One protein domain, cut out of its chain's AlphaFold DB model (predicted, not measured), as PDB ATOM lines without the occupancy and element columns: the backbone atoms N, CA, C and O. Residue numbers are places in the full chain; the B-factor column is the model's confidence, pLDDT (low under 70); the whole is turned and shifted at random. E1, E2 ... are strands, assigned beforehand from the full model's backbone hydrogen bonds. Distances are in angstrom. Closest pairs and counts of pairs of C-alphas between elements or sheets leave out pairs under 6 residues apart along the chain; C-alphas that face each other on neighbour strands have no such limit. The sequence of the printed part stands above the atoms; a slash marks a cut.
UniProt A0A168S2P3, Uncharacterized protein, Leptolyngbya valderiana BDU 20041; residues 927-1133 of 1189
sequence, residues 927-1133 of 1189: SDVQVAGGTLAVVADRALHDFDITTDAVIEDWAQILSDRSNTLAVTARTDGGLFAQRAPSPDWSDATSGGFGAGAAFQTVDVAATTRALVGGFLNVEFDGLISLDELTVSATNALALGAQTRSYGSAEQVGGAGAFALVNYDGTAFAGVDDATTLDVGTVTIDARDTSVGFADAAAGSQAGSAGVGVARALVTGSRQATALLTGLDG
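Overview. This is residues 927 to 1133 of the 1189 residues of an uncharacterized protein of Leptolyngbya valderiana BDU 20041 (UniProt A0A168S2P3). Picture a long, slim rod: the chain is wound in stacked turns like a flattened solenoid, running one way along the rod in E2, E5, E7 and E10 and back in E4, in E6, and in E8 with E9 end to end. These two sets are two sheets face to face, a sandwich with the strands of the one at only 3 degrees to those of the other; short E1 lies toward one end of the rod and short E3 toward the other. You have 207 residues printed, with no named helix and ten named strands, E1 to E10 in that order along the chain. The first sheet has the order E2, E5, E7, E10, the second is branched at E6, both are parallel, and the class is all strand. The whole is extended, with a radius of gyration of the C-alphas of 26.7 A and spans of 87 by 25 by 22 A.

Arrangement. Start at E1, residues 927 to 932, and go on into E2, residues 936 to 955; their closest C-alphas are those of Val 929 and Asp 941, 6.3 A apart. E3, residues 960 to 962, pairs with no named strand, nor does E1. E4, residues 968 to 983, brings you into the other sheet, and its closest C-alpha to E2 is that of Ala 973, 5.2 A from that of Ala 953. Next comes E5, residues 997 to 1016, the parallel neighbour of edge strand E2; look there for N 943 and O 1003, 2.9 A apart and within hydrogen-bond range. E6, residues 1028 to 1053, is parallel to E4, with N 971 and O 1034 at 2.8 A. The closest C-alphas of E5 and E6, those of Gly 998 and Ala 1053, are 5.1 A apart. E7, residues 1056 to 1075, is parallel to E5, with N 1062 and O 1002 at 2.9 A. E8, residues 1081 to 1092, runs on into E9, residues 1095 to 1106, at 2 degrees across a break of 2 residues. Both are parallel to E6 on one side of it, with N 1035 and O 1087 at 2.8 A and N 1045 and O 1097 at 2.9 A, while E4 lies on the other side. E10, residues 1109 to 1128, is parallel to E7 and an edge strand, with N 1115 and O 1061 at 2.9 A; the closest C-alphas of E9 and E10, those of Ala 1102 and Gly 1112, are 5.0 A apart. E4 and E10 are apart.

Along the chain. Find C-alpha 927 of E1 at (168.441, 119.501, 147.273). Go on to C-alpha 936 at (184.285, 132.655, 139.627), where E2 begins its 62.7 A run. E3 has three residues, and E4 measures 47.9 A. E5 and E7 each measure 63.1 A. E6, the longest strand by residues, measures 75.5 A and bends by 67 degrees at residue 1031. E8 measures 27.4 A and bends by 93 degrees at residue 1084; E9 measures 37.5 A. E10 measures 62.9 A and ends at C-alpha 1128, (164.449, 80.703, 171.787).

Size, cuts and confidence. The two C-alphas farthest apart, those of Asp 1025 and Gly 1107, are 87.6 A from each other. The printed part has no cut. The links E4 to E5, 13 residues, and E5 to E6, 11 residues, are long; the others are tight. The branched sheet is twisted, its C-alphas up to 5.8 A off its best plane. The mean pLDDT of the printed part of this model is 76.3, and 72 printed residues are under 70, among them residues 927 to 941, 983 to 1001 and 1018 to 1028.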
ATOM      1  N   SER A 927     167.484 118.402 147.215       54.56
ATOM      2  CA  SER A 927     168.441 119.501 147.273       54.56
ATOM      3  C   SER A 927     168.796 119.958 145.857       54.56
ATOM      4  O   SER A 927     168.760 119.165 144.914       54.56
ATOM      5  N   ASP A 928     169.075 121.242 145.641       57.97
ATOM      6  CA  ASP A 928     169.604 121.697 144.350       57.97
ATOM      7  C   ASP A 928     170.403 122.991 144.483       57.97
ATOM      8  O   ASP A 928     170.051 123.893 145.238       57.97
ATOM      9  N   VAL A 929     171.459 123.116 143.686       52.53
ATOM     10  CA  VAL A 929     172.170 124.384 143.520       52.53
ATOM     11  C   VAL A 929     172.586 124.555 142.065       52.53
ATOM     12  O   VAL A 929     173.349 123.746 141.535       52.53
ATOM     13  N   GLN A 930     172.132 125.630 141.426       58.00
ATOM     14  CA  GLN A 930     172.429 125.961 140.033       58.00
ATOM     15  C   GLN A 930     172.991 127.378 139.932       58.00
ATOM     16  O   GLN A 930     172.460 128.298 140.548       58.00
ATOM     17  N   VAL A 931     174.056 127.558 139.145       56.47
ATOM     18  CA  VAL A 931     174.638 128.875 138.836       56.47
ATOM     19  C   VAL A 931     175.049 128.907 137.365       56.47
ATOM     20  O   VAL A 931     175.823 128.054 136.929       56.47
ATOM     21  N   ALA A 932     174.559 129.888 136.603       54.12
ATOM     22  CA  ALA A 932     174.948 130.125 135.209       54.12
ATOM     23  C   ALA A 932     175.697 131.468 135.074       54.12
ATOM     24  O   ALA A 932     175.244 132.461 135.619       54.12
ATOM     25  N   GLY A 933     176.819 131.546 134.343       51.88
ATOM     26  CA  GLY A 933     177.582 132.799 134.135       51.88
ATOM     27  C   GLY A 933     178.453 133.253 135.330       51.88
ATOM     28  O   GLY A 933     178.286 132.770 136.443       51.88
ATOM     29  N   GLY A 934     179.418 134.165 135.104       50.81
ATOM     30  CA  GLY A 934     180.239 134.835 136.151       50.81
ATOM     31  C   GLY A 934     181.717 134.389 136.255       50.81
ATOM     32  O   GLY A 934     182.032 133.234 136.033       50.81
ATOM     33  N   THR A 935     182.676 135.271 136.583       53.88
ATOM     34  CA  THR A 935     184.143 134.983 136.500       53.88
ATOM     35  C   THR A 935     184.656 133.882 137.460       53.88
ATOM     36  O   THR A 935     185.640 133.211 137.134       53.88
ATOM     37  N   LEU A 936     184.015 133.701 138.625       55.28
ATOM     38  CA  LEU A 936     184.285 132.655 139.627       55.28
ATOM     39  C   LEU A 936     182.976 132.216 140.314       55.28
ATOM     40  O   LEU A 936     182.351 133.042 140.976       55.28
ATOM     41  N   ALA A 937     182.607 130.934 140.229       60.62
ATOM     42  CA  ALA A 937     181.424 130.379 140.905       60.62
ATOM     43  C   ALA A 937     181.790 129.204 141.830       60.62
ATOM     44  O   ALA A 937     182.475 128.267 141.403       60.62
ATOM     45  N   VAL A 938     181.334 129.255 143.089       62.31
ATOM     46  CA  VAL A 938     181.441 128.151 144.062       62.31
ATOM     47  C   VAL A 938     180.045 127.704 144.472       62.31
ATOM     48  O   VAL A 938     179.248 128.500 144.964       62.31
ATOM     49  N   VAL A 939     179.773 126.420 144.275       65.19
ATOM     50  CA  VAL A 939     178.495 125.788 144.591       65.19
ATOM     51  C   VAL A 939     178.719 124.685 145.612       65.19
ATOM     52  O   VAL A 939     179.562 123.810 145.394       65.19
ATOM     53  N   ALA A 940     177.952 124.716 146.698       66.06
ATOM     54  CA  ALA A 940     177.942 123.665 147.702       66.06
ATOM     55  C   ALA A 940     176.517 123.201 147.989       66.06
ATOM     56  O   ALA A 940     175.663 123.980 148.389       66.06
ATOM     57  N   ASP A 941     176.282 121.915 147.817       69.62
ATOM     58  CA  ASP A 941     175.039 121.262 148.189       69.62
ATOM     59  C   ASP A 941     175.358 120.215 149.260       69.62
ATOM     60  O   ASP A 941     176.265 119.394 149.079       69.62
ATOM     61  N   ARG A 942     174.689 120.283 150.409       76.62
ATOM     62  CA  ARG A 942     174.845 119.308 151.485       76.62
ATOM     63  C   ARG A 942     173.495 118.998 152.116       76.62
ATOM     64  O   ARG A 942     172.945 119.838 152.817       76.62
ATOM     65  N   ALA A 943     173.058 117.753 151.991       78.50
ATOM     66  CA  ALA A 943     171.880 117.230 152.667       78.50
ATOM     67  C   ALA A 943     172.258 116.070 153.598       78.50
ATOM     68  O   ALA A 943     172.989 115.161 153.198       78.50
ATOM     69  N   LEU A 944     171.791 116.130 154.844       83.00
ATOM     70  CA  LEU A 944     171.961 115.094 155.859       83.00
ATOM     71  C   LEU A 944     170.587 114.693 156.386       83.00
ATOM     72  O   LEU A 944     169.813 115.552 156.817       83.00
ATOM     73  N   HIS A 945     170.318 113.399 156.385       88.19
ATOM     74  CA  HIS A 945     169.097 112.819 156.921       88.19
ATOM     75  C   HIS A 945     169.492 111.754 157.940       88.19
ATOM     76  O   HIS A 945     170.194 110.819 157.569       88.19
ATOM     77  N   ASP A 946     169.080 111.933 159.190       89.81
ATOM     78  CA  ASP A 946     169.379 111.083 160.342       89.81
ATOM     79  C   ASP A 946     168.057 110.607 160.954       89.81
ATOM     80  O   ASP A 946     167.232 111.420 161.374       89.81
ATOM     81  N   PHE A 947     167.821 109.300 160.936       93.94
ATOM     82  CA  PHE A 947     166.626 108.681 161.507       93.94
ATOM     83  C   PHE A 947     167.066 107.639 162.529       93.94
ATOM     84  O   PHE A 947     167.676 106.635 162.154       93.94
ATOM     85  N   ASP A 948     166.740 107.874 163.797       95.62
ATOM     86  CA  ASP A 948     166.914 106.915 164.885       95.62
ATOM     87  C   ASP A 948     165.538 106.360 165.260       95.62
ATOM     88  O   ASP A 948     164.678 107.080 165.767       95.62
ATOM     89  N   ILE A 949     165.301 105.096 164.915       98.00
ATOM     90  CA  ILE A 949     163.997 104.444 165.025       98.00
ATOM     91  C   ILE A 949     164.109 103.266 165.984       98.00
ATOM     92  O   ILE A 949     164.875 102.324 165.748       98.00
ATOM     93  N   THR A 950     163.284 103.292 167.025       98.50
ATOM     94  CA  THR A 950     163.067 102.174 167.942       98.50
ATOM     95  C   THR A 950     161.604 101.749 167.898       98.50
ATOM     96  O   THR A 950     160.705 102.550 168.151       98.50
ATOM     97  N   THR A 951     161.368 100.475 167.591       98.69
ATOM     98  CA  THR A 951     160.035  99.865 167.561       98.69
ATOM     99  C   THR A 951     160.035  98.611 168.422       98.69
ATOM    100  O   THR A 951     160.619  97.587 168.051       98.69
ATOM    101  N   ASP A 952     159.374  98.687 169.569       98.31
ATOM    102  CA  ASP A 952     159.403  97.669 170.613       98.31
ATOM    103  C   ASP A 952     157.998  97.100 170.856       98.31
ATOM    104  O   ASP A 952     157.104  97.800 171.314       98.31
ATOM    105  N   ALA A 953     157.815  95.805 170.603       97.81
ATOM    106  CA  ALA A 953     156.664  95.038 171.074       97.81
ATOM    107  C   ALA A 953     157.153  94.040 172.124       97.81
ATOM    108  O   ALA A 953     157.931  93.128 171.817       97.81
ATOM    109  N   VAL A 954     156.763  94.234 173.380       94.75
ATOM    110  CA  VAL A 954     157.370  93.518 174.505       94.75
ATOM    111  C   VAL A 954     156.308  92.995 175.459       94.75
ATOM    112  O   VAL A 954     155.432  93.730 175.901       94.75
ATOM    113  N   ILE A 955     156.443  91.723 175.818       91.19
ATOM    114  CA  ILE A 955     155.866  91.147 177.030       91.19
ATOM    115  C   ILE A 955     157.021  90.951 178.008       91.19
ATOM    116  O   ILE A 955     157.964  90.216 177.702       91.19
ATOM    117  N   GLU A 956     156.992  91.635 179.147       88.38
ATOM    118  CA  GLU A 956     158.076  91.568 180.128       88.38
ATOM    119  C   GLU A 956     158.113  90.244 180.896       88.38
ATOM    120  O   GLU A 956     157.142  89.489 180.980       88.38
ATOM    121  N   ASP A 957     159.263  89.989 181.517       78.81
ATOM    122  CA  ASP A 957     159.420  88.926 182.498       78.81
ATOM    123  C   ASP A 957     158.370  89.058 183.617       78.81
ATOM    124  O   ASP A 957     158.135  90.139 184.152       78.81
ATOM    125  N   TRP A 958     157.801  87.921 184.025       72.38
ATOM    126  CA  TRP A 958     156.869  87.765 185.153       72.38
ATOM    127  C   TRP A 958     155.435  88.234 184.887       72.38
ATOM    128  O   TRP A 958     154.586  88.056 185.766       72.38
ATOM    129  N   ALA A 959     155.146  88.708 183.672       74.06
ATOM    130  CA  ALA A 959     153.789  88.829 183.157       74.06
ATOM    131  C   ALA A 959     153.001  87.521 183.371       74.06
ATOM    132  O   ALA A 959     153.525  86.409 183.194       74.06
ATOM    133  N   GLN A 960     151.734  87.651 183.770       75.75
ATOM    134  CA  GLN A 960     150.864  86.515 184.066       75.75
ATOM    135  C   GLN A 960     149.847  86.320 182.946       75.75
ATOM    136  O   GLN A 960     149.006  87.175 182.690       75.75
ATOM    137  N   ILE A 961     149.903  85.155 182.312       73.44
ATOM    138  CA  ILE A 961     148.943  84.738 181.295       73.44
ATOM    139  C   ILE A 961     148.189  83.521 181.820       73.44
ATOM    140  O   ILE A 961     148.790  82.488 182.132       73.44
ATOM    141  N   LEU A 962     146.871  83.660 181.922       71.19
ATOM    142  CA  LEU A 962     145.940  82.653 182.413       71.19
ATOM    143  C   LEU A 962     145.037  82.249 181.242       71.19
ATOM    144  O   LEU A 962     144.224  83.035 180.769       71.19
ATOM    145  N   SER A 963     145.200  81.024 180.744       65.38
ATOM    146  CA  SER A 963     144.348  80.473 179.685       65.38
ATOM    147  C   SER A 963     144.093  78.986 179.927       65.38
ATOM    148  O   SER A 963     145.018  78.234 180.255       65.38
ATOM    149  N   ASP A 964     142.832  78.563 179.777       57.66
ATOM    150  CA  ASP A 964     142.398  77.165 179.897       57.66
ATOM    151  C   ASP A 964     142.163  76.469 178.536       57.66
ATOM    152  O   ASP A 964     141.829  75.274 178.497       57.66
ATOM    153  N   ARG A 965     142.366  77.194 177.419       60.03
ATOM    154  CA  ARG A 965     141.960  76.808 176.057       60.03
ATOM    155  C   ARG A 965     142.936  77.241 174.947       60.03
ATOM    156  O   ARG A 965     143.841  78.039 175.114       60.03
ATOM    157  N   SER A 966     142.729  76.622 173.790       57.31
ATOM    158  CA  SER A 966     143.409  76.818 172.504       57.31
ATOM    159  C   SER A 966     143.315  78.257 171.949       57.31
ATOM    160  O   SER A 966     142.328  78.576 171.289       57.31
ATOM    161  N   ASN A 967     144.345  79.086 172.175       73.81
ATOM    162  CA  ASN A 967     144.370  80.528 171.847       73.81
ATOM    163  C   ASN A 967     145.606  80.950 171.020       73.81
ATOM    164  O   ASN A 967     146.616  80.234 171.028       73.81
ATOM    165  N   THR A 968     145.566  82.117 170.355       84.75
ATOM    166  CA  THR A 968     146.753  82.714 169.709       84.75
ATOM    167  C   THR A 968     147.384  83.826 170.553       84.75
ATOM    168  O   THR A 968     146.695  84.620 171.192       84.75
ATOM    169  N   LEU A 969     148.717  83.860 170.574       89.12
ATOM    170  CA  LEU A 969     149.522  84.931 171.155       89.12
ATOM    171  C   LEU A 969     150.437  85.502 170.070       89.12
ATOM    172  O   LEU A 969     151.291  84.785 169.537       89.12
ATOM    173  N   ALA A 970     150.277  86.785 169.756       93.25
ATOM    174  CA  ALA A 970     151.071  87.484 168.758       93.25
ATOM    175  C   ALA A 970     151.830  88.660 169.382       93.25
ATOM    176  O   ALA A 970     151.238  89.547 169.984       93.25
ATOM    177  N   VAL A 971     153.149  88.689 169.196       96.31
ATOM    178  CA  VAL A 971     154.004  89.833 169.536       96.31
ATOM    179  C   VAL A 971     154.735  90.260 168.274       96.31
ATOM    180  O   VAL A 971     155.614  89.547 167.776       96.31
ATOM    181  N   THR A 972     154.344  91.404 167.721       98.12
ATOM    182  CA  THR A 972     154.812  91.865 166.413       98.12
ATOM    183  C   THR A 972     155.403  93.256 166.519       98.12
ATOM    184  O   THR A 972     154.736  94.191 166.932       98.12
ATOM    185  N   ALA A 973     156.651  93.399 166.090       98.38
ATOM    186  CA  ALA A 973     157.302  94.687 165.917       98.38
ATOM    187  C   ALA A 973     157.706  94.857 164.449       98.38
ATOM    188  O   ALA A 973     158.294  93.951 163.834       98.38
ATOM    189  N   ARG A 974     157.397  96.011 163.860       98.06
ATOM    190  CA  ARG A 974     157.675  96.267 162.446       98.06
ATOM    191  C   ARG A 974     158.090  97.708 162.182       98.06
ATOM    192  O   ARG A 974     157.316  98.624 162.421       98.06
ATOM    193  N   THR A 975     159.254  97.861 161.560       97.69
ATOM    194  CA  THR A 975     159.700  99.111 160.936       97.69
ATOM    195  C   THR A 975     159.718  98.939 159.424       97.69
ATOM    196  O   THR A 975     160.463  98.099 158.904       97.69
ATOM    197  N   ASP A 976     158.924  99.709 158.685       94.69
ATOM    198  CA  ASP A 976     158.906  99.655 157.222       94.69
ATOM    199  C   ASP A 976     158.631 100.999 156.530       94.69
ATOM    200  O   ASP A 976     158.576 102.042 157.169       94.69
ATOM    201  N   GLY A 977     158.583 100.978 155.193       89.44
ATOM    202  CA  GLY A 977     158.486 102.174 154.348       89.44
ATOM    203  C   GLY A 977     159.809 102.520 153.667       89.44
ATOM    204  O   GLY A 977     160.632 101.632 153.389       89.44
ATOM    205  N   GLY A 978     160.036 103.800 153.376       83.81
ATOM    206  CA  GLY A 978     161.319 104.238 152.847       83.81
ATOM    207  C   GLY A 978     161.571 105.741 152.854       83.81
ATOM    208  O   GLY A 978     160.728 106.547 153.226       83.81
ATOM    209  N   LEU A 979     162.790 106.090 152.450       84.00
ATOM    210  CA  LEU A 979     163.339 107.439 152.473       84.00
ATOM    211  C   LEU A 979     164.249 107.630 151.261       84.00
ATOM    212  O   LEU A 979     165.256 106.928 151.128       84.00
ATOM    213  N   PHE A 980     163.916 108.579 150.385       77.88
ATOM    214  CA  PHE A 980     164.738 108.910 149.226       77.88
ATOM    215  C   PHE A 980     165.150 110.373 149.264       77.88
ATOM    216  O   PHE A 980     164.342 111.300 149.298       77.88
ATOM    217  N   ALA A 981     166.457 110.563 149.226       76.81
ATOM    218  CA  ALA A 981     167.085 111.855 149.144       76.81
ATOM    219  C   ALA A 981     167.713 111.965 147.749       76.81
ATOM    220  O   ALA A 981     168.532 111.126 147.360       76.81
ATOM    221  N   GLN A 982     167.313 112.966 146.975       73.31
ATOM    222  CA  GLN A 982     167.819 113.193 145.626       73.31
ATOM    223  C   GLN A 982     168.240 114.641 145.421       73.31
ATOM    224  O   GLN A 982     167.769 115.558 146.091       73.31
ATOM    225  N   ARG A 983     169.096 114.856 144.428       65.50
ATOM    226  CA  ARG A 983     169.321 116.170 143.839       65.50
ATOM    227  C   ARG A 983     168.506 116.308 142.555       65.50
ATOM    228  O   ARG A 983     168.638 115.463 141.667       65.50
ATOM    229  N   ALA A 984     167.714 117.376 142.435       56.97
ATOM    230  CA  ALA A 984     166.785 117.558 141.316       56.97
ATOM    231  C   ALA A 984     167.485 117.459 139.931       56.97
ATOM    232  O   ALA A 984     168.583 118.007 139.747       56.97
ATOM    233  N   PRO A 985     166.886 116.778 138.933       45.22
ATOM    234  CA  PRO A 985     167.458 116.664 137.594       45.22
ATOM    235  C   PRO A 985     167.461 118.022 136.872       45.22
ATOM    236  O   PRO A 985     166.428 118.659 136.684       45.22
ATOM    237  N   SER A 986     168.638 118.473 136.431       46.53
ATOM    238  CA  SER A 986     168.766 119.645 135.553       46.53
ATOM    239  C   SER A 986     168.320 119.278 134.124       46.53
ATOM    240  O   SER A 986     168.884 118.331 133.566       46.53
ATOM    241  N   PRO A 987     167.367 120.009 133.505       37.84
ATOM    242  CA  PRO A 987     166.870 119.694 132.161       37.84
ATOM    243  C   PRO A 987     167.888 119.894 131.029       37.84
ATOM    244  O   PRO A 987     167.754 119.253 129.993       37.84
ATOM    245  N   ASP A 988     168.908 120.743 131.207       46.34
ATOM    246  CA  ASP A 988     169.871 121.076 130.149       46.34
ATOM    247  C   ASP A 988     171.285 121.259 130.720       46.34
ATOM    248  O   ASP A 988     171.673 122.311 131.229       46.34
ATOM    249  N   TRP A 989     172.105 120.213 130.591       44.25
ATOM    250  CA  TRP A 989     173.504 120.196 131.044       44.25
ATOM    251  C   TRP A 989     174.414 121.126 130.212       44.25
ATOM    252  O   TRP A 989     175.597 121.275 130.521       44.25
ATOM    253  N   SER A 990     173.892 121.727 129.136       38.81
ATOM    254  CA  SER A 990     174.642 122.550 128.181       38.81
ATOM    255  C   SER A 990     174.774 124.026 128.557       38.81
ATOM    256  O   SER A 990     175.626 124.698 127.976       38.81
ATOM    257  N   ASP A 991     173.977 124.525 129.508       38.16
ATOM    258  CA  ASP A 991     173.741 125.973 129.637       38.16
ATOM    259  C   ASP A 991     174.390 126.622 130.874       38.16
ATOM    260  O   ASP A 991     174.442 127.847 130.988       38.16
ATOM    261  N   ALA A 992     174.992 125.842 131.775       44.91
ATOM    262  CA  ALA A 992     175.732 126.376 132.917       44.91
ATOM    263  C   ALA A 992     177.201 126.651 132.545       44.91
ATOM    264  O   ALA A 992     178.095 125.910 132.935       44.91
ATOM    265  N   THR A 993     177.507 127.680 131.757       40.03
ATOM    266  CA  THR A 993     178.901 128.149 131.605       40.03
ATOM    267  C   THR A 993     179.245 129.103 132.742       40.03
ATOM    268  O   THR A 993     178.797 130.246 132.715       40.03
ATOM    269  N   SER A 994     180.042 128.685 133.732       50.12
ATOM    270  CA  SER A 994     180.747 129.649 134.584       50.12
ATOM    271  C   SER A 994     181.904 130.254 133.778       50.12
ATOM    272  O   SER A 994     182.417 129.651 132.837       50.12
ATOM    273  N   GLY A 995     182.328 131.458 134.118       50.66
ATOM    274  CA  GLY A 995     183.500 132.142 133.567       50.66
ATOM    275  C   GLY A 995     184.817 131.449 133.934       50.66
ATOM    276  O   GLY A 995     184.884 130.227 134.017       50.66
ATOM    277  N   GLY A 996     185.902 132.205 134.127       49.88
ATOM    278  CA  GLY A 996     187.276 131.686 134.264       49.88
ATOM    279  C   GLY A 996     187.462 130.413 135.116       49.88
ATOM    280  O   GLY A 996     188.154 129.498 134.668       49.88
ATOM    281  N   PHE A 997     186.846 130.322 136.301       52.44
ATOM    282  CA  PHE A 997     186.979 129.183 137.228       52.44
ATOM    283  C   PHE A 997     185.627 128.777 137.844       52.44
ATOM    284  O   PHE A 997     184.896 129.642 138.318       52.44
ATOM    285  N   GLY A 998     185.327 127.477 137.913       60.12
ATOM    286  CA  GLY A 998     184.083 126.959 138.506       60.12
ATOM    287  C   GLY A 998     184.324 125.709 139.348       60.12
ATOM    288  O   GLY A 998     185.010 124.792 138.893       60.12
ATOM    289  N   ALA A 999     183.787 125.668 140.570       61.81
ATOM    290  CA  ALA A 999     183.881 124.517 141.470       61.81
ATOM    291  C   ALA A 999     182.512 124.182 142.083       61.81
ATOM    292  O   ALA A 999     181.936 125.002 142.793       61.81
ATOM    293  N   GLY A1000     182.014 122.974 141.821       64.69
ATOM    294  CA  GLY A1000     180.800 122.434 142.433       64.69
ATOM    295  C   GLY A1000     181.117 121.274 143.370       64.69
ATOM    296  O   GLY A1000     181.961 120.433 143.054       64.69
ATOM    297  N   ALA A1001     180.442 121.208 144.511       67.00
ATOM    298  CA  ALA A1001     180.472 120.056 145.396       67.00
ATOM    299  C   ALA A1001     179.057 119.734 145.880       67.00
ATOM    300  O   ALA A1001     178.327 120.638 146.271       67.00
ATOM    301  N   ALA A1002     178.678 118.461 145.838       70.62
ATOM    302  CA  ALA A1002     177.394 117.986 146.324       70.62
ATOM    303  C   ALA A1002     177.597 116.757 147.222       70.62
ATOM    304  O   ALA A1002     178.335 115.831 146.870       70.62
ATOM    305  N   PHE A1003     176.981 116.785 148.399       77.88
ATOM    306  CA  PHE A1003     177.079 115.763 149.434       77.88
ATOM    307  C   PHE A1003     175.676 115.404 149.909       77.88
ATOM    308  O   PHE A1003     174.930 116.278 150.328       77.88
ATOM    309  N   GLN A1004     175.330 114.125 149.887       83.50
ATOM    310  CA  GLN A1004     174.044 113.659 150.385       83.50
ATOM    311  C   GLN A1004     174.248 112.418 151.239       83.50
ATOM    312  O   GLN A1004     174.879 111.459 150.783       83.50
ATOM    313  N   THR A1005     173.754 112.449 152.476       85.69
ATOM    314  CA  THR A1005     173.794 111.300 153.381       85.69
ATOM    315  C   THR A1005     172.402 110.954 153.880       85.69
ATOM    316  O   THR A1005     171.614 111.830 154.233       85.69
ATOM    317  N   VAL A1006     172.117 109.657 153.878       90.81
ATOM    318  CA  VAL A1006     170.962 109.051 154.532       90.81
ATOM    319  C   VAL A1006     171.512 108.066 155.552       90.81
ATOM    320  O   VAL A1006     172.030 107.012 155.180       90.81
ATOM    321  N   ASP A1007     171.457 108.457 156.815       92.81
ATOM    322  CA  ASP A1007     171.863 107.695 157.985       92.81
ATOM    323  C   ASP A1007     170.588 107.207 158.693       92.81
ATOM    324  O   ASP A1007     169.722 108.001 159.053       92.81
ATOM    325  N   VAL A1008     170.429 105.889 158.823       95.06
ATOM    326  CA  VAL A1008     169.254 105.286 159.468       95.06
ATOM    327  C   VAL A1008     169.698 104.204 160.442       95.06
ATOM    328  O   VAL A1008     170.295 103.206 160.025       95.06
ATOM    329  N   ALA A1009     169.369 104.385 161.716       95.44
ATOM    330  CA  ALA A1009     169.419 103.355 162.741       95.44
ATOM    331  C   ALA A1009     167.993 102.838 162.975       95.44
ATOM    332  O   ALA A1009     167.081 103.615 163.232       95.44
ATOM    333  N   ALA A1010     167.783 101.530 162.829       96.12
ATOM    334  CA  ALA A1010     166.471 100.912 163.004       96.12
ATOM    335  C   ALA A1010     166.579  99.692 163.920       96.12
ATOM    336  O   ALA A1010     167.059  98.626 163.508       96.12
ATOM    337  N   THR A1011     166.105  99.849 165.152       97.81
ATOM    338  CA  THR A1011     166.016  98.790 166.154       97.81
ATOM    339  C   THR A1011     164.565  98.346 166.284       97.81
ATOM    340  O   THR A1011     163.750  99.038 166.876       97.81
ATOM    341  N   THR A1012     164.251  97.170 165.748       98.44
ATOM    342  CA  THR A1012     162.928  96.550 165.869       98.44
ATOM    343  C   THR A1012     163.030  95.310 166.739       98.44
ATOM    344  O   THR A1012     163.774  94.375 166.417       98.44
ATOM    345  N   ARG A1013     162.271  95.265 167.832       97.94
ATOM    346  CA  ARG A1013     162.333  94.186 168.818       97.94
ATOM    347  C   ARG A1013     160.941  93.666 169.143       97.94
ATOM    348  O   ARG A1013     160.087  94.403 169.610       97.94
ATOM    349  N   ALA A1014     160.759  92.367 168.954       97.00
ATOM    350  CA  ALA A1014     159.633  91.608 169.469       97.00
ATOM    351  C   ALA A1014     160.163  90.646 170.535       97.00
ATOM    352  O   ALA A1014     160.995  89.782 170.237       97.00
ATOM    353  N   LEU A1015     159.739  90.809 171.785       93.31
ATOM    354  CA  LEU A1015     160.237  90.007 172.898       93.31
ATOM    355  C   LEU A1015     159.088  89.470 173.740       93.31
ATOM    356  O   LEU A1015     158.194  90.208 174.137       93.31
ATOM    357  N   VAL A1016     159.183  88.189 174.067       88.69
ATOM    358  CA  VAL A1016     158.383  87.536 175.098       88.69
ATOM    359  C   VAL A1016     159.325  87.099 176.215       88.69
ATOM    360  O   VAL A1016     160.210  86.274 175.976       88.69
ATOM    361  N   GLY A1017     159.172  87.684 177.400       80.94
ATOM    362  CA  GLY A1017     159.898  87.304 178.611       80.94
ATOM    363  C   GLY A1017     159.416  85.985 179.224       80.94
ATOM    364  O   GLY A1017     158.489  85.339 178.730       80.94
ATOM    365  N   GLY A1018     160.044  85.583 180.327       66.94
ATOM    366  CA  GLY A1018     159.692  84.375 181.067       66.94
ATOM    367  C   GLY A1018     158.364  84.521 181.816       66.94
ATOM    368  O   GLY A1018     158.231  85.363 182.708       66.94
ATOM    369  N   PHE A1019     157.388  83.668 181.495       66.25
ATOM    370  CA  PHE A1019     156.068  83.675 182.132       66.25
ATOM    371  C   PHE A1019     156.064  83.103 183.551       66.25
ATOM    372  O   PHE A1019     156.770  82.135 183.856       66.25
ATOM    373  N   LEU A1020     155.163  83.619 184.393       52.88
ATOM    374  CA  LEU A1020     154.865  83.064 185.714       52.88
ATOM    375  C   LEU A1020     153.444  82.471 185.722       52.88
ATOM    376  O   LEU A1020     152.463  83.203 185.784       52.88
ATOM    377  N   ASN A1021     153.315  81.137 185.670       52.97
ATOM    378  CA  ASN A1021     152.013  80.466 185.819       52.97
ATOM    379  C   ASN A1021     151.723  80.223 187.308       52.97
ATOM    380  O   ASN A1021     152.352  79.369 187.937       52.97
ATOM    381  N   VAL A1022     150.803  81.000 187.884       50.41
ATOM    382  CA  VAL A1022     150.538  80.997 189.334       50.41
ATOM    383  C   VAL A1022     149.366  80.098 189.739       50.41
ATOM    384  O   VAL A1022     149.298  79.695 190.900       50.41
ATOM    385  N   GLU A1023     148.459  79.758 188.815       49.53
ATOM    386  CA  GLU A1023     147.162  79.164 189.177       49.53
ATOM    387  C   GLU A1023     147.050  77.649 188.904       49.53
ATOM    388  O   GLU A1023     146.246  76.974 189.551       49.53
ATOM    389  N   PHE A1024     147.909  77.062 188.051       49.41
ATOM    390  CA  PHE A1024     147.743  75.658 187.617       49.41
ATOM    391  C   PHE A1024     148.916  74.689 187.845       49.41
ATOM    392  O   PHE A1024     148.818  73.541 187.404       49.41
ATOM    393  N   ASP A1025     149.998  75.063 188.544       45.16
ATOM    394  CA  ASP A1025     151.165  74.171 188.766       45.16
ATOM    395  C   ASP A1025     151.683  73.516 187.438       45.16
ATOM    396  O   ASP A1025     152.228  72.406 187.446       45.16
ATOM    397  N   GLY A1026     151.495  74.176 186.276       55.66
ATOM    398  CA  GLY A1026     151.631  73.583 184.932       55.66
ATOM    399  C   GLY A1026     152.003  74.561 183.798       55.66
ATOM    400  O   GLY A1026     152.228  75.742 184.035       55.66
ATOM    401  N   LEU A1027     152.116  74.037 182.568       57.59
ATOM    402  CA  LEU A1027     152.475  74.776 181.342       57.59
ATOM    403  C   LEU A1027     151.306  75.659 180.856       57.59
ATOM    404  O   LEU A1027     150.153  75.251 180.979       57.59
ATOM    405  N   ILE A1028     151.589  76.831 180.285       68.88
ATOM    406  CA  ILE A1028     150.610  77.657 179.551       68.88
ATOM    407  C   ILE A1028     150.312  76.968 178.213       68.88
ATOM    408  O   ILE A1028     151.243  76.738 177.446       68.88
ATOM    409  N   SER A1029     149.047  76.644 177.926       73.50
ATOM    410  CA  SER A1029     148.648  75.980 176.676       73.50
ATOM    411  C   SER A1029     148.246  77.005 175.611       73.50
ATOM    412  O   SER A1029     147.282  77.730 175.815       73.50
ATOM    413  N   LEU A1030     148.927  77.040 174.462       77.44
ATOM    414  CA  LEU A1030     148.606  77.929 173.331       77.44
ATOM    415  C   LEU A1030     148.451  77.127 172.030       77.44
ATOM    416  O   LEU A1030     149.170  76.153 171.803       77.44
ATOM    417  N   ASP A1031     147.560  77.551 171.133       82.94
ATOM    418  CA  ASP A1031     147.475  76.981 169.781       82.94
ATOM    419  C   ASP A1031     148.615  77.497 168.902       82.94
ATOM    420  O   ASP A1031     149.294  76.718 168.219       82.94
ATOM    421  N   GLU A1032     148.849  78.808 168.957       87.88
ATOM    422  CA  GLU A1032     149.870  79.494 168.175       87.88
ATOM    423  C   GLU A1032     150.562  80.581 169.003       87.88
ATOM    424  O   GLU A1032     149.912  81.406 169.639       87.88
ATOM    425  N   LEU A1033     151.894  80.586 168.961       88.88
ATOM    426  CA  LEU A1033     152.737  81.682 169.424       88.88
ATOM    427  C   LEU A1033     153.495  82.243 168.225       88.88
ATOM    428  O   LEU A1033     154.311  81.534 167.627       88.88
ATOM    429  N   THR A1034     153.274  83.515 167.914       92.94
ATOM    430  CA  THR A1034     154.006  84.238 166.875       92.94
ATOM    431  C   THR A1034     154.766  85.403 167.491       92.94
ATOM    432  O   THR A1034     154.174  86.305 168.069       92.94
ATOM    433  N   VAL A1035     156.090  85.397 167.336       95.62
ATOM    434  CA  VAL A1035     156.972  86.505 167.719       95.62
ATOM    435  C   VAL A1035     157.732  86.955 166.482       95.62
ATOM    436  O   VAL A1035     158.544  86.204 165.936       95.62
ATOM    437  N   SER A1036     157.454  88.165 166.003       97.62
ATOM    438  CA  SER A1036     157.973  88.654 164.726       97.62
ATOM    439  C   SER A1036     158.565  90.049 164.854       97.62
ATOM    440  O   SER A1036     157.867  90.985 165.220       97.62
ATOM    441  N   ALA A1037     159.826  90.204 164.459       97.88
ATOM    442  CA  ALA A1037     160.498  91.494 164.348       97.88
ATOM    443  C   ALA A1037     160.977  91.699 162.911       97.88
ATOM    444  O   ALA A1037     161.779  90.914 162.397       97.88
ATOM    445  N   THR A1038     160.486  92.743 162.244       97.69
ATOM    446  CA  THR A1038     160.825  93.012 160.840       97.69
ATOM    447  C   THR A1038     161.305  94.439 160.625       97.69
ATOM    448  O   THR A1038     160.549  95.384 160.818       97.69
ATOM    449  N   ASN A1039     162.521  94.569 160.100       96.31
ATOM    450  CA  ASN A1039     162.982  95.763 159.403       96.31
ATOM    451  C   ASN A1039     162.793  95.565 157.899       96.31
ATOM    452  O   ASN A1039     163.378  94.664 157.289       96.31
ATOM    453  N   ALA A1040     161.986  96.409 157.276       92.69
ATOM    454  CA  ALA A1040     161.757  96.389 155.846       92.69
ATOM    455  C   ALA A1040     161.747  97.821 155.314       92.69
ATOM    456  O   ALA A1040     160.694  98.333 154.932       92.69
ATOM    457  N   LEU A1041     162.930  98.431 155.194       89.75
ATOM    458  CA  LEU A1041     163.123  99.803 154.701       89.75
ATOM    459  C   LEU A1041     163.667  99.874 153.262       89.75
ATOM    460  O   LEU A1041     164.372  98.971 152.807       89.75
ATOM    461  N   ALA A1042     163.346 100.935 152.526       86.38
ATOM    462  CA  ALA A1042     163.958 101.269 151.237       86.38
ATOM    463  C   ALA A1042     164.626 102.650 151.307       86.38
ATOM    464  O   ALA A1042     163.943 103.651 151.485       86.38
ATOM    465  N   LEU A1043     165.955 102.704 151.190       87.88
ATOM    466  CA  LEU A1043     166.754 103.902 151.468       87.88
ATOM    467  C   LEU A1043     167.553 104.340 150.241       87.88
ATOM    468  O   LEU A1043     168.358 103.564 149.728       87.88
ATOM    469  N   GLY A1044     167.388 105.580 149.792       83.06
ATOM    470  CA  GLY A1044     168.047 106.106 148.597       83.06
ATOM    471  C   GLY A1044     168.779 107.421 148.828       83.06
ATOM    472  O   GLY A1044     168.220 108.337 149.417       83.06
ATOM    473  N   ALA A1045     169.997 107.539 148.299       84.19
ATOM    474  CA  ALA A1045     170.721 108.807 148.204       84.19
ATOM    475  C   ALA A1045     171.239 109.020 146.774       84.19
ATOM    476  O   ALA A1045     172.027 108.212 146.277       84.19
ATOM    477  N   GLN A1046     170.848 110.112 146.118       80.06
ATOM    478  CA  GLN A1046     171.333 110.462 144.786       80.06
ATOM    479  C   GLN A1046     171.864 111.877 144.721       80.06
ATOM    480  O   GLN A1046     171.106 112.838 144.707       80.06
ATOM    481  N   THR A1047     173.156 112.007 144.463       75.50
ATOM    482  CA  THR A1047     173.757 113.314 144.248       75.50
ATOM    483  C   THR A1047     174.322 113.455 142.838       75.50
ATOM    484  O   THR A1047     174.866 112.524 142.242       75.50
ATOM    485  N   ARG A1048     174.223 114.651 142.269       72.38
ATOM    486  CA  ARG A1048     174.825 114.981 140.974       72.38
ATOM    487  C   ARG A1048     175.565 116.310 141.131       72.38
ATOM    488  O   ARG A1048     175.045 117.226 141.742       72.38
ATOM    489  N   SER A1049     176.773 116.457 140.607       70.06
ATOM    490  CA  SER A1049     177.513 117.724 140.643       70.06
ATOM    491  C   SER A1049     178.018 118.070 139.253       70.06
ATOM    492  O   SER A1049     178.537 117.210 138.543       70.06
ATOM    493  N   TYR A1050     177.876 119.329 138.855       66.19
ATOM    494  CA  TYR A1050     178.380 119.812 137.578       66.19
ATOM    495  C   TYR A1050     179.189 121.091 137.770       66.19
ATOM    496  O   TYR A1050     178.754 122.005 138.465       66.19
ATOM    497  N   GLY A1051     180.367 121.154 137.156       62.22
ATOM    498  CA  GLY A1051     181.243 122.323 137.203       62.22
ATOM    499  C   GLY A1051     181.754 122.680 135.816       62.22
ATOM    500  O   GLY A1051     182.596 121.965 135.265       62.22
ATOM    501  N   SER A1052     181.286 123.790 135.248       59.41
ATOM    502  CA  SER A1052     181.646 124.211 133.891       59.41
ATOM    503  C   SER A1052     182.263 125.606 133.878       59.41
ATOM    504  O   SER A1052     181.668 126.498 134.457       59.41
ATOM    505  N   ALA A1053     183.442 125.792 133.266       64.25
ATOM    506  CA  ALA A1053     184.260 127.012 133.362       64.25
ATOM    507  C   ALA A1053     185.064 127.352 132.082       64.25
ATOM    508  O   ALA A1053     185.514 126.472 131.356       64.25
ATOM    509  N   GLU A1054     185.385 128.618 131.811       62.81
ATOM    510  CA  GLU A1054     186.231 129.005 130.665       62.81
ATOM    511  C   GLU A1054     187.686 128.500 130.767       62.81
ATOM    512  O   GLU A1054     188.295 128.184 129.743       62.81
ATOM    513  N   GLN A1055     188.269 128.402 131.971       68.88
ATOM    514  CA  GLN A1055     189.644 127.909 132.163       68.88
ATOM    515  C   GLN A1055     189.680 126.585 132.927       68.88
ATOM    516  O   GLN A1055     190.060 125.569 132.336       68.88
ATOM    517  N   VAL A1056     189.305 126.574 134.212       63.88
ATOM    518  CA  VAL A1056     189.405 125.380 135.072       63.88
ATOM    519  C   VAL A1056     188.084 125.075 135.770       63.88
ATOM    520  O   VAL A1056     187.560 125.917 136.494       63.88
ATOM    521  N   GLY A1057     187.581 123.856 135.567       65.69
ATOM    522  CA  GLY A1057     186.355 123.342 136.179       65.69
ATOM    523  C   GLY A1057     186.638 122.201 137.160       65.69
ATOM    524  O   GLY A1057     187.458 121.322 136.882       65.69
ATOM    525  N   GLY A1058     185.963 122.207 138.305       67.06
ATOM    526  CA  GLY A1058     185.988 121.139 139.303       67.06
ATOM    527  C   GLY A1058     184.572 120.731 139.708       67.06
ATOM    528  O   GLY A1058     183.731 121.596 139.929       67.06
ATOM    529  N   ALA A1059     184.309 119.432 139.823       70.38
ATOM    530  CA  ALA A1059     183.047 118.910 140.344       70.38
ATOM    531  C   ALA A1059     183.296 117.740 141.303       70.38
ATOM    532  O   ALA A1059     184.084 116.841 141.002       70.38
ATOM    533  N   GLY A1060     182.624 117.751 142.449       72.88
ATOM    534  CA  GLY A1060     182.666 116.703 143.462       72.88
ATOM    535  C   GLY A1060     181.259 116.234 143.806       72.88
ATOM    536  O   GLY A1060     180.409 117.061 144.104       72.88
ATOM    537  N   ALA A1061     181.007 114.931 143.785       77.00
ATOM    538  CA  ALA A1061     179.725 114.363 144.192       77.00
ATOM    539  C   ALA A1061     179.946 113.182 145.145       77.00
ATOM    540  O   ALA A1061     180.731 112.275 144.842       77.00
ATOM    541  N   PHE A1062     179.272 113.191 146.291       80.00
ATOM    542  CA  PHE A1062     179.301 112.114 147.275       80.00
ATOM    543  C   PHE A1062     177.892 111.749 147.763       80.00
ATOM    544  O   PHE A1062     177.236 112.572 148.391       80.00
ATOM    545  N   ALA A1063     177.453 110.518 147.493       84.50
ATOM    546  CA  ALA A1063     176.240 109.937 148.071       84.50
ATOM    547  C   ALA A1063     176.621 108.844 149.070       84.50
ATOM    548  O   ALA A1063     177.438 107.972 148.753       84.50
ATOM    549  N   LEU A1064     176.003 108.873 150.246       87.56
ATOM    550  CA  LEU A1064     176.121 107.839 151.266       87.56
ATOM    551  C   LEU A1064     174.735 107.402 151.726       87.56
ATOM    552  O   LEU A1064     173.947 108.222 152.179       87.56
ATOM    553  N   VAL A1065     174.482 106.099 151.674       90.31
ATOM    554  CA  VAL A1065     173.449 105.465 152.495       90.31
ATOM    555  C   VAL A1065     174.163 104.650 153.558       90.31
ATOM    556  O   VAL A1065     174.968 103.781 153.221       90.31
ATOM    557  N   ASN A1066     173.890 104.927 154.821       93.69
ATOM    558  CA  ASN A1066     174.437 104.212 155.956       93.69
ATOM    559  C   ASN A1066     173.285 103.672 156.802       93.69
ATOM    560  O   ASN A1066     172.462 104.429 157.303       93.69
ATOM    561  N   TYR A1067     173.219 102.353 156.921       95.06
ATOM    562  CA  TYR A1067     172.121 101.670 157.591       95.06
ATOM    563  C   TYR A1067     172.635 100.806 158.745       95.06
ATOM    564  O   TYR A1067     173.477  99.935 158.524       95.06
ATOM    565  N   ASP A1068     172.121 101.004 159.953       95.19
ATOM    566  CA  ASP A1068     172.355 100.112 161.091       95.19
ATOM    567  C   ASP A1068     171.035  99.470 161.524       95.19
ATOM    568  O   ASP A1068     170.210 100.078 162.201       95.19
ATOM    569  N   GLY A1069     170.802  98.246 161.055       94.50
ATOM    570  CA  GLY A1069     169.567  97.507 161.281       94.50
ATOM    571  C   GLY A1069     169.735  96.410 162.321       94.50
ATOM    572  O   GLY A1069     170.550  95.500 162.142       94.50
ATOM    573  N   THR A1070     168.899  96.432 163.355       96.06
ATOM    574  CA  THR A1070     168.726  95.314 164.287       96.06
ATOM    575  C   THR A1070     167.262  94.888 164.307       96.06
ATOM    576  O   THR A1070     166.395  95.665 164.682       96.06
ATOM    577  N   ALA A1071     166.990  93.648 163.910       96.44
ATOM    578  CA  ALA A1071     165.707  92.980 164.081       96.44
ATOM    579  C   ALA A1071     165.888  91.827 165.077       96.44
ATOM    580  O   ALA A1071     166.641  90.882 164.816       96.44
ATOM    581  N   PHE A1072     165.223  91.897 166.225       96.19
ATOM    582  CA  PHE A1072     165.319  90.886 167.274       96.19
ATOM    583  C   PHE A1072     163.940  90.310 167.585       96.19
ATOM    584  O   PHE A1072     163.071  91.033 168.050       96.19
ATOM    585  N   ALA A1073     163.757  89.010 167.363       95.19
ATOM    586  CA  ALA A1073     162.566  88.271 167.775       95.19
ATOM    587  C   ALA A1073     162.983  87.208 168.796       95.19
ATOM    588  O   ALA A1073     163.815  86.349 168.486       95.19
ATOM    589  N   GLY A1074     162.449  87.263 170.011       90.69
ATOM    590  CA  GLY A1074     162.907  86.406 171.101       90.69
ATOM    591  C   GLY A1074     161.794  85.891 171.999       90.69
ATOM    592  O   GLY A1074     160.872  86.628 172.325       90.69
ATOM    593  N   VAL A1075     161.935  84.642 172.438       87.38
ATOM    594  CA  VAL A1075     161.205  84.080 173.583       87.38
ATOM    595  C   VAL A1075     162.239  83.643 174.617       87.38
ATOM    596  O   VAL A1075     163.061  82.760 174.329       87.38
ATOM    597  N   ASP A1076     162.223  84.279 175.788       81.50
ATOM    598  CA  ASP A1076     163.081  83.920 176.915       81.50
ATOM    599  C   ASP A1076     162.363  82.937 177.856       81.50
ATOM    600  O   ASP A1076     161.207  83.120 178.209       81.50
ATOM    601  N   ASP A1077     163.053  81.859 178.223       70.56
ATOM    602  CA  ASP A1077     162.580  80.746 179.055       70.56
ATOM    603  C   ASP A1077     161.246  80.101 178.621       70.56
ATOM    604  O   ASP A1077     160.222  80.172 179.299       70.56
ATOM    605  N   ALA A1078     161.274  79.338 177.524       63.53
ATOM    606  CA  ALA A1078     160.112  78.582 177.055       63.53
ATOM    607  C   ALA A1078     159.757  77.340 177.905       63.53
ATOM    608  O   ALA A1078     158.890  76.561 177.506       63.53
ATOM    609  N   THR A1079     160.409  77.102 179.055       61.38
ATOM    610  CA  THR A1079     160.132  75.912 179.892       61.38
ATOM    611  C   THR A1079     158.708  75.877 180.449       61.38
ATOM    612  O   THR A1079     158.253  74.816 180.880       61.38
ATOM    613  N   THR A1080     158.013  77.015 180.438       64.56
ATOM    614  CA  THR A1080     156.665  77.210 180.980       64.56
ATOM    615  C   THR A1080     155.558  77.137 179.918       64.56
ATOM    616  O   THR A1080     154.389  77.297 180.266       64.56
ATOM    617  N   LEU A1081     155.888  76.840 178.652       71.94
ATOM    618  CA  LEU A1081     154.964  76.863 177.510       71.94
ATOM    619  C   LEU A1081     154.655  75.461 176.930       71.94
ATOM    620  O   LEU A1081     155.563  74.676 176.656       71.94
ATOM    621  N   ASP A1082     153.377  75.166 176.675       76.12
ATOM    622  CA  ASP A1082     152.862  74.040 175.875       76.12
ATOM    623  C   ASP A1082     152.159  74.603 174.631       76.12
ATOM    624  O   ASP A1082     150.994  74.986 174.675       76.12
ATOM    625  N   VAL A1083     152.882  74.728 173.516       76.62
ATOM    626  CA  VAL A1083     152.374  75.422 172.319       76.62
ATOM    627  C   VAL A1083     152.224  74.462 171.147       76.62
ATOM    628  O   VAL A1083     153.148  73.706 170.832       76.62
ATOM    629  N   GLY A1084     151.089  74.535 170.450       81.00
ATOM    630  CA  GLY A1084     150.841  73.794 169.214       81.00
ATOM    631  C   GLY A1084     151.815  74.180 168.096       81.00
ATOM    632  O   GLY A1084     152.518  73.319 167.560       81.00
ATOM    633  N   THR A1085     151.875  75.472 167.761       84.62
ATOM    634  CA  THR A1085     152.781  76.037 166.748       84.62
ATOM    635  C   THR A1085     153.538  77.245 167.294       84.62
ATOM    636  O   THR A1085     152.927  78.185 167.784       84.62
ATOM    637  N   VAL A1086     154.868  77.249 167.166       85.56
ATOM    638  CA  VAL A1086     155.715  78.399 167.523       85.56
ATOM    639  C   VAL A1086     156.391  78.942 166.267       85.56
ATOM    640  O   VAL A1086     157.129  78.213 165.596       85.56
ATOM    641  N   THR A1087     156.180  80.225 165.986       90.31
ATOM    642  CA  THR A1087     156.838  80.984 164.920       90.31
ATOM    643  C   THR A1087     157.658  82.107 165.545       90.31
ATOM    644  O   THR A1087     157.104  83.011 166.158       90.31
ATOM    645  N   ILE A1088     158.982  82.066 165.377       92.00
ATOM    646  CA  ILE A1088     159.877  83.165 165.766       92.00
ATOM    647  C   ILE A1088     160.602  83.623 164.509       92.00
ATOM    648  O   ILE A1088     161.349  82.849 163.902       92.00
ATOM    649  N   ASP A1089     160.351  84.859 164.099       94.06
ATOM    650  CA  ASP A1089     160.799  85.396 162.821       94.06
ATOM    651  C   ASP A1089     161.466  86.755 163.024       94.06
ATOM    652  O   ASP A1089     160.822  87.749 163.340       94.06
ATOM    653  N   ALA A1090     162.782  86.802 162.838       94.94
ATOM    654  CA  ALA A1090     163.527  88.050 162.783       94.94
ATOM    655  C   ALA A1090     163.986  88.273 161.346       94.94
ATOM    656  O   ALA A1090     164.709  87.442 160.782       94.94
ATOM    657  N   ARG A1091     163.574  89.388 160.742       94.31
ATOM    658  CA  ARG A1091     163.893  89.712 159.351       94.31
ATOM    659  C   ARG A1091     164.403  91.129 159.218       94.31
ATOM    660  O   ARG A1091     163.823  92.070 159.738       94.31
ATOM    661  N   ASP A1092     165.451  91.269 158.422       93.19
ATOM    662  CA  ASP A1092     165.875  92.555 157.891       93.19
ATOM    663  C   ASP A1092     165.972  92.438 156.366       93.19
ATOM    664  O   ASP A1092     166.934  91.895 155.810       93.19
ATOM    665  N   THR A1093     164.919  92.896 155.691       89.44
ATOM    666  CA  THR A1093     164.815  92.931 154.227       89.44
ATOM    667  C   THR A1093     165.117  94.316 153.670       89.44
ATOM    668  O   THR A1093     164.762  94.601 152.528       89.44
ATOM    669  N   SER A1094     165.755  95.186 154.454       88.38
ATOM    670  CA  SER A1094     165.984  96.567 154.048       88.38
ATOM    671  C   SER A1094     166.917  96.644 152.838       88.38
ATOM    672  O   SER A1094     167.807  95.808 152.644       88.38
ATOM    673  N   VAL A1095     166.751  97.649 151.991       84.25
ATOM    674  CA  VAL A1095     167.551  97.853 150.777       84.25
ATOM    675  C   VAL A1095     168.044  99.292 150.724       84.25
ATOM    676  O   VAL A1095     167.341 100.208 151.129       84.25
ATOM    677  N   GLY A1096     169.289  99.466 150.279       82.75
ATOM    678  CA  GLY A1096     169.950 100.764 150.197       82.75
ATOM    679  C   GLY A1096     170.515 100.994 148.800       82.75
ATOM    680  O   GLY A1096     171.139 100.087 148.237       82.75
ATOM    681  N   PHE A1097     170.327 102.193 148.260       78.56
ATOM    682  CA  PHE A1097     170.775 102.602 146.928       78.56
ATOM    683  C   PHE A1097     171.508 103.939 147.034       78.56
ATOM    684  O   PHE A1097     170.991 104.893 147.605       78.56
ATOM    685  N   ALA A1098     172.707 104.023 146.463       81.50
ATOM    686  CA  ALA A1098     173.444 105.276 146.377       81.50
ATOM    687  C   ALA A1098     173.903 105.509 144.936       81.50
ATOM    688  O   ALA A1098     174.496 104.614 144.330       81.50
ATOM    689  N   ASP A1099     173.679 106.714 144.422       80.06
ATOM    690  CA  ASP A1099     174.144 107.159 143.110       80.06
ATOM    691  C   ASP A1099     174.833 108.527 143.219       80.06
ATOM    692  O   ASP A1099     174.396 109.429 143.932       80.06
ATOM    693  N   ALA A1100     175.962 108.666 142.533       77.25
ATOM    694  CA  ALA A1100     176.747 109.888 142.519       77.25
ATOM    695  C   ALA A1100     177.349 110.112 141.134       77.25
ATOM    696  O   ALA A1100     178.150 109.306 140.656       77.25
ATOM    697  N   ALA A1101     177.054 111.268 140.541       73.69
ATOM    698  CA  ALA A1101     177.622 111.686 139.263       73.69
ATOM    699  C   ALA A1101     178.332 113.037 139.388       73.69
ATOM    700  O   ALA A1101     177.813 113.963 139.999       73.69
ATOM    701  N   ALA A1102     179.514 113.171 138.784       71.12
ATOM    702  CA  ALA A1102     180.248 114.433 138.732       71.12
ATOM    703  C   ALA A1102     180.701 114.722 137.296       71.12
ATOM    704  O   ALA A1102     181.492 113.966 136.730       71.12
ATOM    705  N   GLY A1103     180.221 115.818 136.714       68.62
ATOM    706  CA  GLY A1103     180.598 116.278 135.378       68.62
ATOM    707  C   GLY A1103     181.390 117.582 135.433       68.62
ATOM    708  O   GLY A1103     181.082 118.468 136.224       68.62
ATOM    709  N   SER A1104     182.416 117.724 134.590       69.06
ATOM    710  CA  SER A1104     183.112 119.003 134.446       69.06
ATOM    711  C   SER A1104     183.429 119.334 132.992       69.06
ATOM    712  O   SER A1104     183.954 118.496 132.258       69.06
ATOM    713  N   GLN A1105     183.142 120.573 132.589       65.88
ATOM    714  CA  GLN A1105     183.402 121.090 131.247       65.88
ATOM    715  C   GLN A1105     184.256 122.350 131.350       65.88
ATOM    716  O   GLN A1105     183.798 123.360 131.861       65.88
ATOM    717  N   ALA A1106     185.501 122.325 130.871       65.88
ATOM    718  CA  ALA A1106     186.336 123.519 130.931       65.88
ATOM    719  C   ALA A1106     187.129 123.797 129.658       65.88
ATOM    720  O   ALA A1106     187.559 122.867 128.976       65.88
ATOM    721  N   GLY A1107     187.359 125.079 129.354       59.22
ATOM    722  CA  GLY A1107     188.107 125.488 128.161       59.22
ATOM    723  C   GLY A1107     189.601 125.142 128.208       59.22
ATOM    724  O   GLY A1107     190.227 125.053 127.151       59.22
ATOM    725  N   SER A1108     190.178 124.902 129.398       71.62
ATOM    726  CA  SER A1108     191.565 124.427 129.555       71.62
ATOM    727  C   SER A1108     191.692 123.078 130.285       71.62
ATOM    728  O   SER A1108     192.346 122.182 129.750       71.62
ATOM    729  N   ALA A1109     191.114 122.903 131.484       68.00
ATOM    730  CA  ALA A1109     191.208 121.652 132.261       68.00
ATOM    731  C   ALA A1109     189.997 121.426 133.189       68.00
ATOM    732  O   ALA A1109     189.651 122.313 133.961       68.00
ATOM    733  N   GLY A1110     189.381 120.240 133.145       69.88
ATOM    734  CA  GLY A1110     188.241 119.862 133.997       69.88
ATOM    735  C   GLY A1110     188.525 118.603 134.822       69.88
ATOM    736  O   GLY A1110     189.144 117.668 134.309       69.88
ATOM    737  N   VAL A1111     188.087 118.568 136.085       72.31
ATOM    738  CA  VAL A1111     188.199 117.397 136.977       72.31
ATOM    739  C   VAL A1111     186.865 117.139 137.677       72.31
ATOM    740  O   VAL A1111     186.420 117.951 138.479       72.31
ATOM    741  N   GLY A1112     186.248 115.989 137.401       72.50
ATOM    742  CA  GLY A1112     185.069 115.488 138.114       72.50
ATOM    743  C   GLY A1112     185.427 114.283 138.983       72.50
ATOM    744  O   GLY A1112     186.106 113.369 138.512       72.50
ATOM    745  N   VAL A1113     184.988 114.268 140.242       77.25
ATOM    746  CA  VAL A1113     185.129 113.126 141.155       77.25
ATOM    747  C   VAL A1113     183.770 112.795 141.756       77.25
ATOM    748  O   VAL A1113     183.197 113.606 142.471       77.25
ATOM    749  N   ALA A1114     183.279 111.589 141.490       79.19
ATOM    750  CA  ALA A1114     182.033 111.072 142.043       79.19
ATOM    751  C   ALA A1114     182.296 109.805 142.865       79.19
ATOM    752  O   ALA A1114     183.137 108.974 142.499       79.19
ATOM    753  N   ARG A1115     181.588 109.661 143.985       85.44
ATOM    754  CA  ARG A1115     181.637 108.501 144.882       85.44
ATOM    755  C   ARG A1115     180.237 108.235 145.434       85.44
ATOM    756  O   ARG A1115     179.695 109.078 146.130       85.44
ATOM    757  N   ALA A1116     179.700 107.053 145.169       84.25
ATOM    758  CA  ALA A1116     178.532 106.528 145.863       84.25
ATOM    759  C   ALA A1116     178.984 105.422 146.819       84.25
ATOM    760  O   ALA A1116     179.852 104.613 146.464       84.25
ATOM    761  N   LEU A1117     178.433 105.394 148.027       88.06
ATOM    762  CA  LEU A1117     178.707 104.364 149.018       88.06
ATOM    763  C   LEU A1117     177.405 103.939 149.696       88.06
ATOM    764  O   LEU A1117     176.621 104.773 150.128       88.06
ATOM    765  N   VAL A1118     177.213 102.629 149.819       86.88
ATOM    766  CA  VAL A1118     176.206 102.050 150.708       86.88
ATOM    767  C   VAL A1118     176.961 101.278 151.783       86.88
ATOM    768  O   VAL A1118     177.686 100.329 151.467       86.88
ATOM    769  N   THR A1119     176.844 101.703 153.038       89.00
ATOM    770  CA  THR A1119     177.317 100.971 154.215       89.00
ATOM    771  C   THR A1119     176.126 100.406 154.970       89.00
ATOM    772  O   THR A1119     175.048 100.990 154.987       89.00
ATOM    773  N   GLY A1120     176.304  99.227 155.558       85.50
ATOM    774  CA  GLY A1120     175.223  98.576 156.275       85.50
ATOM    775  C   GLY A1120     175.727  97.556 157.282       85.50
ATOM    776  O   GLY A1120     176.450  96.636 156.892       85.50
ATOM    777  N   SER A1121     175.327  97.687 158.542       88.94
ATOM    778  CA  SER A1121     175.293  96.586 159.507       88.94
ATOM    779  C   SER A1121     173.863  96.085 159.609       88.94
ATOM    780  O   SER A1121     172.917  96.861 159.628       88.94
ATOM    781  N   ARG A1122     173.702  94.762 159.589       89.25
ATOM    782  CA  ARG A1122     172.395  94.116 159.699       89.25
ATOM    783  C   ARG A1122     172.508  92.949 160.645       89.25
ATOM    784  O   ARG A1122     173.358  92.077 160.445       89.25
ATOM    785  N   GLN A1123     171.655  92.931 161.652       92.69
ATOM    786  CA  GLN A1123     171.523  91.829 162.585       92.69
ATOM    787  C   GLN A1123     170.060  91.420 162.627       92.69
ATOM    788  O   GLN A1123     169.206  92.196 163.024       92.69
ATOM    789  N   ALA A1124     169.777  90.189 162.212       93.12
ATOM    790  CA  ALA A1124     168.472  89.571 162.384       93.12
ATOM    791  C   ALA A1124     168.663  88.362 163.298       93.12
ATOM    792  O   ALA A1124     169.344  87.403 162.923       93.12
ATOM    793  N   THR A1125     168.127  88.438 164.512       92.50
ATOM    794  CA  THR A1125     168.304  87.409 165.541       92.50
ATOM    795  C   THR A1125     166.949  86.871 165.961       92.50
ATOM    796  O   THR A1125     166.171  87.581 166.585       92.50
ATOM    797  N   ALA A1126     166.695  85.606 165.632       90.31
ATOM    798  CA  ALA A1126     165.606  84.829 166.203       90.31
ATOM    799  C   ALA A1126     166.175  83.975 167.343       90.31
ATOM    800  O   ALA A1126     167.104  83.190 167.116       90.31
ATOM    801  N   LEU A1127     165.659  84.137 168.562       86.44
ATOM    802  CA  LEU A1127     166.162  83.453 169.753       86.44
ATOM    803  C   LEU A1127     165.038  82.738 170.509       86.44
ATOM    804  O   LEU A1127     163.977  83.298 170.751       86.44
ATOM    805  N   LEU A1128     165.310  81.501 170.918       84.69
ATOM    806  CA  LEU A1128     164.449  80.703 171.787       84.69
ATOM    807  C   LEU A1128     165.323  80.042 172.854       84.69
ATOM    808  O   LEU A1128     166.220  79.260 172.514       84.69
ATOM    809  N   THR A1129     165.102  80.363 174.127       78.38
ATOM    810  CA  THR A1129     165.859  79.804 175.264       78.38
ATOM    811  C   THR A1129     164.972  78.865 176.109       78.38
ATOM    812  O   THR A1129     163.765  78.781 175.903       78.38
ATOM    813  N   GLY A1130     165.565  78.070 177.015       64.94
ATOM    814  CA  GLY A1130     164.802  77.209 177.944       64.94
ATOM    815  C   GLY A1130     164.381  75.815 177.436       64.94
ATOM    816  O   GLY A1130     163.504  75.187 178.010       64.94
ATOM    817  N   LEU A1131     164.983  75.266 176.375       59.47
ATOM    818  CA  LEU A1131     164.537  73.980 175.802       59.47
ATOM    819  C   LEU A1131     165.347  72.759 176.282       59.47
ATOM    820  O   LEU A1131     166.352  72.396 175.669       59.47
ATOM    821  N   ASP A1132     164.852  72.027 177.282       47.53
ATOM    822  CA  ASP A1132     165.242  70.624 177.496       47.53
ATOM    823  C   ASP A1132     164.337  69.700 176.643       47.53
ATOM    824  O   ASP A1132     163.314  69.204 177.108       47.53
ATOM    825  N   GLY A1133     164.707  69.436 175.377       43.75
ATOM    826  CA  GLY A1133     164.130  68.325 174.586       43.75
ATOM    827  C   GLY A1133     163.476  68.632 173.230       43.75
ATOM    828  O   GLY A1133     163.030  67.691 172.570       43.75
TER     829      GLY A1133